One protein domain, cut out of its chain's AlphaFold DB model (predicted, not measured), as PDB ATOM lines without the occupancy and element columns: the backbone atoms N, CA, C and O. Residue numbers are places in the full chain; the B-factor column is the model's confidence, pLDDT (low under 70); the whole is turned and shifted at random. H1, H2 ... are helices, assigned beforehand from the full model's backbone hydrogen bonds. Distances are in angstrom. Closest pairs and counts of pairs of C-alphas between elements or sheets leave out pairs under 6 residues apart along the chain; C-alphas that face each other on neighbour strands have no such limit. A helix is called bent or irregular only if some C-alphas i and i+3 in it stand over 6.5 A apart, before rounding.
ATOM      1  N   ARG A  12      15.490 -57.405  30.714       61.69
ATOM      2  CA  ARG A  12      15.041 -56.432  29.728       61.69
ATOM      3  C   ARG A  12      15.111 -54.999  30.267       61.69
ATOM      4  O   ARG A  12      15.708 -54.164  29.595       61.69
ATOM      5  N   ARG A  13      14.623 -54.707  31.479       61.72
ATOM      6  CA  ARG A  13      14.545 -53.346  32.049       61.72
ATOM      7  C   ARG A  13      15.913 -52.669  32.204       61.72
ATOM      8  O   ARG A  13      16.066 -51.528  31.787       61.72
ATOM      9  N   ALA A  14      16.937 -53.401  32.646       63.16
ATOM     10  CA  ALA A  14      18.311 -52.888  32.747       63.16
ATOM     11  C   ALA A  14      18.916 -52.530  31.369       63.16
ATOM     12  O   ALA A  14      19.559 -51.492  31.185       63.16
ATOM     13  N   ARG A  15      18.655 -53.361  30.349       66.12
ATOM     14  CA  ARG A  15      19.031 -53.061  28.954       66.12
ATOM     15  C   ARG A  15      18.222 -51.882  28.405       66.12
ATOM     16  O   ARG A  15      18.733 -51.097  27.601       66.12
ATOM     17  N   HIS A  16      16.970 -51.753  28.840       74.06
ATOM     18  CA  HIS A  16      16.090 -50.649  28.481       74.06
ATOM     19  C   HIS A  16      16.523 -49.325  29.116       74.06
ATOM     20  O   HIS A  16      16.433 -48.325  28.419       74.06
ATOM     21  N   GLU A  17      17.076 -49.289  30.332       71.75
ATOM     22  CA  GLU A  17      17.640 -48.065  30.935       71.75
ATOM     23  C   GLU A  17      18.828 -47.522  30.140       71.75
ATOM     24  O   GLU A  17      18.854 -46.344  29.784       71.75
ATOM     25  N   THR A  18      19.768 -48.394  29.763       80.94
ATOM     26  CA  THR A  18      20.909 -47.989  28.924       80.94
ATOM     27  C   THR A  18      20.417 -47.447  27.579       80.94
ATOM     28  O   THR A  18      20.809 -46.358  27.157       80.94
ATOM     29  N   ARG A  19      19.482 -48.151  26.921       75.69
ATOM     30  CA  ARG A  19      18.851 -47.672  25.677       75.69
ATOM     31  C   ARG A  19      18.040 -46.389  25.868       75.69
ATOM     32  O   ARG A  19      17.996 -45.583  24.941       75.69
ATOM     33  N   ALA A  20      17.402 -46.194  27.017       85.62
ATOM     34  CA  ALA A  20      16.620 -45.003  27.328       85.62
ATOM     35  C   ALA A  20      17.530 -43.784  27.489       85.62
ATOM     36  O   ALA A  20      17.265 -42.756  26.871       85.62
ATOM     37  N   LEU A  21      18.645 -43.924  28.209       83.12
ATOM     38  CA  LEU A  21      19.676 -42.889  28.326       83.12
ATOM     39  C   LEU A  21      20.285 -42.544  26.963       83.12
ATOM     40  O   LEU A  21      20.399 -41.372  26.617       83.12
ATOM     41  N   LEU A  22      20.602 -43.555  26.150       82.50
ATOM     42  CA  LEU A  22      21.091 -43.363  24.780       82.50
ATOM     43  C   LEU A  22      20.068 -42.649  23.885       82.50
ATOM     44  O   LEU A  22      20.441 -41.756  23.128       82.50
ATOM     45  N   ARG A  23      18.779 -42.996  23.977       80.81
ATOM     46  CA  ARG A  23      17.712 -42.299  23.240       80.81
ATOM     47  C   ARG A  23      17.511 -40.870  23.724       80.81
ATOM     48  O   ARG A  23      17.334 -39.991  22.890       80.81
ATOM     49  N   ALA A  24      17.551 -40.636  25.033       83.88
ATOM     50  CA  ALA A  24      17.465 -39.298  25.609       83.88
ATOM     51  C   ALA A  24      18.645 -38.436  25.148       83.88
ATOM     52  O   ALA A  24      18.452 -37.298  24.725       83.88
ATOM     53  N   HIS A  25      19.848 -39.015  25.129       81.50
ATOM     54  CA  HIS A  25      21.036 -38.377  24.584       81.50
ATOM     55  C   HIS A  25      20.869 -38.057  23.097       81.50
ATOM     56  O   HIS A  25      21.086 -36.919  22.712       81.50
ATOM     57  N   LEU A  26      20.420 -39.007  22.268       74.44
ATOM     58  CA  LEU A  26      20.177 -38.778  20.840       74.44
ATOM     59  C   LEU A  26      19.103 -37.704  20.593       74.44
ATOM     60  O   LEU A  26      19.254 -36.880  19.695       74.44
ATOM     61  N   ALA A  27      18.034 -37.685  21.390       78.81
ATOM     62  CA  ALA A  27      16.953 -36.705  21.287       78.81
ATOM     63  C   ALA A  27      17.397 -35.295  21.707       78.81
ATOM     64  O   ALA A  27      17.014 -34.317  21.065       78.81
ATOM     65  N   ALA A  28      18.222 -35.188  22.754       76.19
ATOM     66  CA  ALA A  28      18.854 -33.935  23.154       76.19
ATOM     67  C   ALA A  28      19.875 -33.484  22.100       76.19
ATOM     68  O   ALA A  28      19.859 -32.337  21.663       76.19
ATOM     69  N   ALA A  29      20.693 -34.412  21.613       70.69
ATOM     70  CA  ALA A  29      21.709 -34.178  20.603       70.69
ATOM     71  C   ALA A  29      21.121 -33.706  19.272       70.69
ATOM     72  O   ALA A  29      21.605 -32.761  18.662       70.69
ATOM     73  N   SER A  30      20.011 -34.292  18.831       66.62
ATOM     74  CA  SER A  30      19.343 -33.858  17.604       66.62
ATOM     75  C   SER A  30      18.845 -32.405  17.665       66.62
ATOM     76  O   SER A  30      18.574 -31.827  16.614       66.62
ATOM     77  N   ARG A  31      18.714 -31.809  18.860       67.62
ATOM     78  CA  ARG A  31      18.305 -30.405  19.039       67.62
ATOM     79  C   ARG A  31      19.486 -29.430  19.079       67.62
ATOM     80  O   ARG A  31      19.301 -28.266  18.734       67.62
ATOM     81  N   TYR A  32      20.686 -29.889  19.434       65.19
ATOM     82  CA  TYR A  32      21.901 -29.072  19.479       65.19
ATOM     83  C   TYR A  32      22.857 -29.554  18.390       65.19
ATOM     84  O   TYR A  32      23.430 -30.623  18.519       65.19
ATOM     85  N   ARG A  33      23.007 -28.795  17.293       64.44
ATOM     86  CA  ARG A  33      23.856 -29.147  16.133       64.44
ATOM     87  C   ARG A  33      25.219 -29.705  16.575       64.44
ATOM     88  O   ARG A  33      26.135 -28.941  16.868       64.44
ATOM     89  N   HIS A  34      25.360 -31.031  16.622       71.25
ATOM     90  CA  HIS A  34      26.625 -31.652  16.990       71.25
ATOM     91  C   HIS A  34      27.598 -31.550  15.830       71.25
ATOM     92  O   HIS A  34      27.327 -32.007  14.721       71.25
ATOM     93  N   SER A  35      28.790 -31.056  16.136       70.00
ATOM     94  CA  SER A  35      29.956 -31.323  15.316       70.00
ATOM     95  C   SER A  35      30.353 -32.774  15.562       70.00
ATOM     96  O   SER A  35      31.018 -33.088  16.549       70.00
ATOM     97  N   THR A  36      29.944 -33.675  14.666       64.31
ATOM     98  CA  THR A  36      30.254 -35.119  14.692       64.31
ATOM     99  C   THR A  36      31.755 -35.400  14.830       64.31
ATOM    100  O   THR A  36      32.127 -36.479  15.269       64.31
ATOM    101  N   ARG A  37      32.597 -34.404  14.506       63.12
ATOM    102  CA  ARG A  37      34.061 -34.393  14.647       63.12
ATOM    103  C   ARG A  37      34.599 -34.012  16.038       63.12
ATOM    104  O   ARG A  37      35.757 -34.267  16.324       63.12
ATOM    105  N   GLN A  38      33.796 -33.369  16.889       72.62
ATOM    106  CA  GLN A  38      34.195 -32.924  18.236       72.62
ATOM    107  C   GLN A  38      33.516 -33.717  19.354       72.62
ATOM    108  O   GLN A  38      34.030 -33.767  20.468       72.62
ATOM    109  N   CYS A  39      32.365 -34.341  19.085       78.31
ATOM    110  CA  CYS A  39      31.667 -35.114  20.104       78.31
ATOM    111  C   CYS A  39      32.229 -36.548  20.186       78.31
ATOM    112  O   CYS A  39      32.078 -37.311  19.224       78.31
ATOM    113  N   PRO A  40      32.809 -36.967  21.328       73.75
ATOM    114  CA  PRO A  40      33.393 -38.300  21.475       73.75
ATOM    115  C   PRO A  40      32.341 -39.419  21.399       73.75
ATOM    116  O   PRO A  40      32.639 -40.511  20.920       73.75
ATOM    117  N   VAL A  41      31.091 -39.153  21.802       75.56
ATOM    118  CA  VAL A  41      29.977 -40.114  21.695       75.56
ATOM    119  C   VAL A  41      29.546 -40.297  20.244       75.56
ATOM    120  O   VAL A  41      29.361 -41.432  19.809       75.56
ATOM    121  N   CYS A  42      29.446 -39.210  19.472       78.25
ATOM    122  CA  CYS A  42      29.153 -39.296  18.042       78.25
ATOM    123  C   CYS A  42      30.273 -40.026  17.292       78.25
ATOM    124  O   CYS A  42      29.972 -40.867  16.455       78.25
ATOM    125  N   HIS A  43      31.542 -39.783  17.638       82.81
ATOM    126  CA  HIS A  43      32.674 -40.539  17.094       82.81
ATOM    127  C   HIS A  43      32.607 -42.032  17.446       82.81
ATOM    128  O   HIS A  43      32.858 -42.878  16.587       82.81
ATOM    129  N   ARG A  44      32.238 -42.372  18.688       81.00
ATOM    130  CA  ARG A  44      32.104 -43.766  19.138       81.00
ATOM    131  C   ARG A  44      30.928 -44.478  18.467       81.00
ATOM    132  O   ARG A  44      31.077 -45.625  18.064       81.00
ATOM    133  N   LEU A  45      29.795 -43.795  18.303       77.94
ATOM    134  CA  LEU A  45      28.632 -44.290  17.559       77.94
ATOM    135  C   LEU A  45      28.927 -44.442  16.072       77.94
ATOM    136  O   LEU A  45      28.537 -45.447  15.494       77.94
ATOM    137  N   LEU A  46      29.626 -43.480  15.466       80.06
ATOM    138  CA  LEU A  46      30.038 -43.560  14.070       80.06
ATOM    139  C   LEU A  46      30.930 -44.785  13.860       80.06
ATOM    140  O   LEU A  46      30.660 -45.573  12.965       80.06
ATOM    141  N   ARG A  47      31.910 -45.015  14.744       81.25
ATOM    142  CA  ARG A  47      32.732 -46.232  14.703       81.25
ATOM    143  C   ARG A  47      31.878 -47.498  14.838       81.25
ATOM    144  O   ARG A  47      31.979 -48.362  13.983       81.25
ATOM    145  N   LEU A  48      31.003 -47.579  15.844       79.00
ATOM    146  CA  LEU A  48      30.116 -48.737  16.046       79.00
ATOM    147  C   LEU A  48      29.175 -48.988  14.858       79.00
ATOM    148  O   LEU A  48      28.877 -50.135  14.549       79.00
ATOM    149  N   ALA A  49      28.683 -47.930  14.213       76.12
ATOM    150  CA  ALA A  49      27.797 -48.030  13.061       76.12
ATOM    151  C   ALA A  49      28.536 -48.499  11.806       76.12
ATOM    152  O   ALA A  49      27.962 -49.274  11.053       76.12
ATOM    153  N   LEU A  50      29.782 -48.057  11.594       80.06
ATOM    154  CA  LEU A  50      30.622 -48.583  10.520       80.06
ATOM    155  C   LEU A  50      30.977 -50.054  10.785       80.06
ATOM    156  O   LEU A  50      30.749 -50.887   9.922       80.06
ATOM    157  N   GLU A  51      31.432 -50.395  11.992       73.56
ATOM    158  CA  GLU A  51      31.817 -51.772  12.350       73.56
ATOM    159  C   GLU A  51      30.621 -52.743  12.304       73.56
ATOM    160  O   GLU A  51      30.733 -53.867  11.827       73.56
ATOM    161  N   GLY A  52      29.441 -52.296  12.749       64.50
ATOM    162  CA  GLY A  52      28.204 -53.074  12.700       64.50
ATOM    163  C   GLY A  52      27.488 -53.062  11.344       64.50
ATOM    164  O   GLY A  52      26.566 -53.848  11.153       64.50
ATOM    165  N   ALA A  53      27.849 -52.178  10.407       61.75
ATOM    166  CA  ALA A  53      27.331 -52.215   9.036       61.75
ATOM    167  C   ALA A  53      28.011 -53.312   8.208       61.75
ATOM    168  O   ALA A  53      27.338 -53.946   7.399       61.75
ATOM    169  N   GLU A  54      29.290 -53.584   8.477       58.16
ATOM    170  CA  GLU A  54      30.023 -54.723   7.911       58.16
ATOM    171  C   GLU A  54      29.476 -56.062   8.453       58.16
ATOM    172  O   GLU A  54      29.362 -57.037   7.714       58.16
ATOM    173  N   ASP A  55      29.066 -56.095   9.730       57.94
ATOM    174  CA  ASP A  55      28.409 -57.251  10.369       57.94
ATOM    175  C   ASP A  55      26.937 -57.412   9.944       57.94
ATOM    176  O   ASP A  55      26.436 -58.524   9.791       57.94
ATOM    177  N   ARG A  56      26.241 -56.305   9.647       55.41
ATOM    178  CA  ARG A  56      24.873 -56.304   9.102       55.41
ATOM    179  C   ARG A  56      24.855 -56.559   7.593       55.41
ATOM    180  O   ARG A  56      24.037 -55.996   6.866       55.41
ATOM    181  N   SER A  57      25.720 -57.455   7.130       41.88
ATOM    182  CA  SER A  57      25.478 -58.169   5.886       41.88
ATOM    183  C   SER A  57      24.275 -59.102   6.109       41.88
ATOM    184  O   SER A  57      24.224 -59.815   7.116       41.88
TER     185      SER A  57
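This is residues 12 to 57 of the 61 residues of an uncharacterized protein of Streptomyces sp. RKND-216 (UniProt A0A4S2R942). Two helices of similar length make an open V, with the loop of residues 30 to 39 at its corner and the far parts of both arms sticking out free, residues 12 to 21 on H1 and residues 47 to 57 on H2 and just past it. The printed part has 46 residues with two named helices, H1 then H2, and no named strand; the class is all helix. The whole is loose, with a radius of gyration of the C-alphas of 12.4 A, and flat, spanning 33 by 30 by 14 A.

Start at Arg 12 and read along H1, residues 12 to 29; y rises from -56.432 at C-alpha 12 to -34.178 at C-alpha 29. Then read along H2, residues 40 to 55, where y falls from -38.300 at C-alpha 40 to -57.251 at C-alpha 55. H1 and H2 are near each other: no pair of their C-alphas is within 8 A, but 5 pairs are within 10 A. In both H1 and H2, every O i to N i+4 pair is within hydrogen-bond range.

Find C-alpha 12 at (15.041, -56.432, 29.728); from there H1 runs 25.0 A to C-alpha 29. Past the link, find C-alpha 40 at (33.393, -38.300, 21.475); from there H2 runs 22.5 A to C-alpha 55 at (28.409, -57.251, 10.369). Neither helix is bent.

The two C-alphas farthest apart are those of Arg 12 and Arg 37, at 32.8 A. The printed part has no cut, and the link from H1 to H2, 10 residues, is short. The mean pLDDT of the printed part is 72.1; look for values under 70 at residues 12 to 15, 30 to 33, 36 to 37 and 52 to 57.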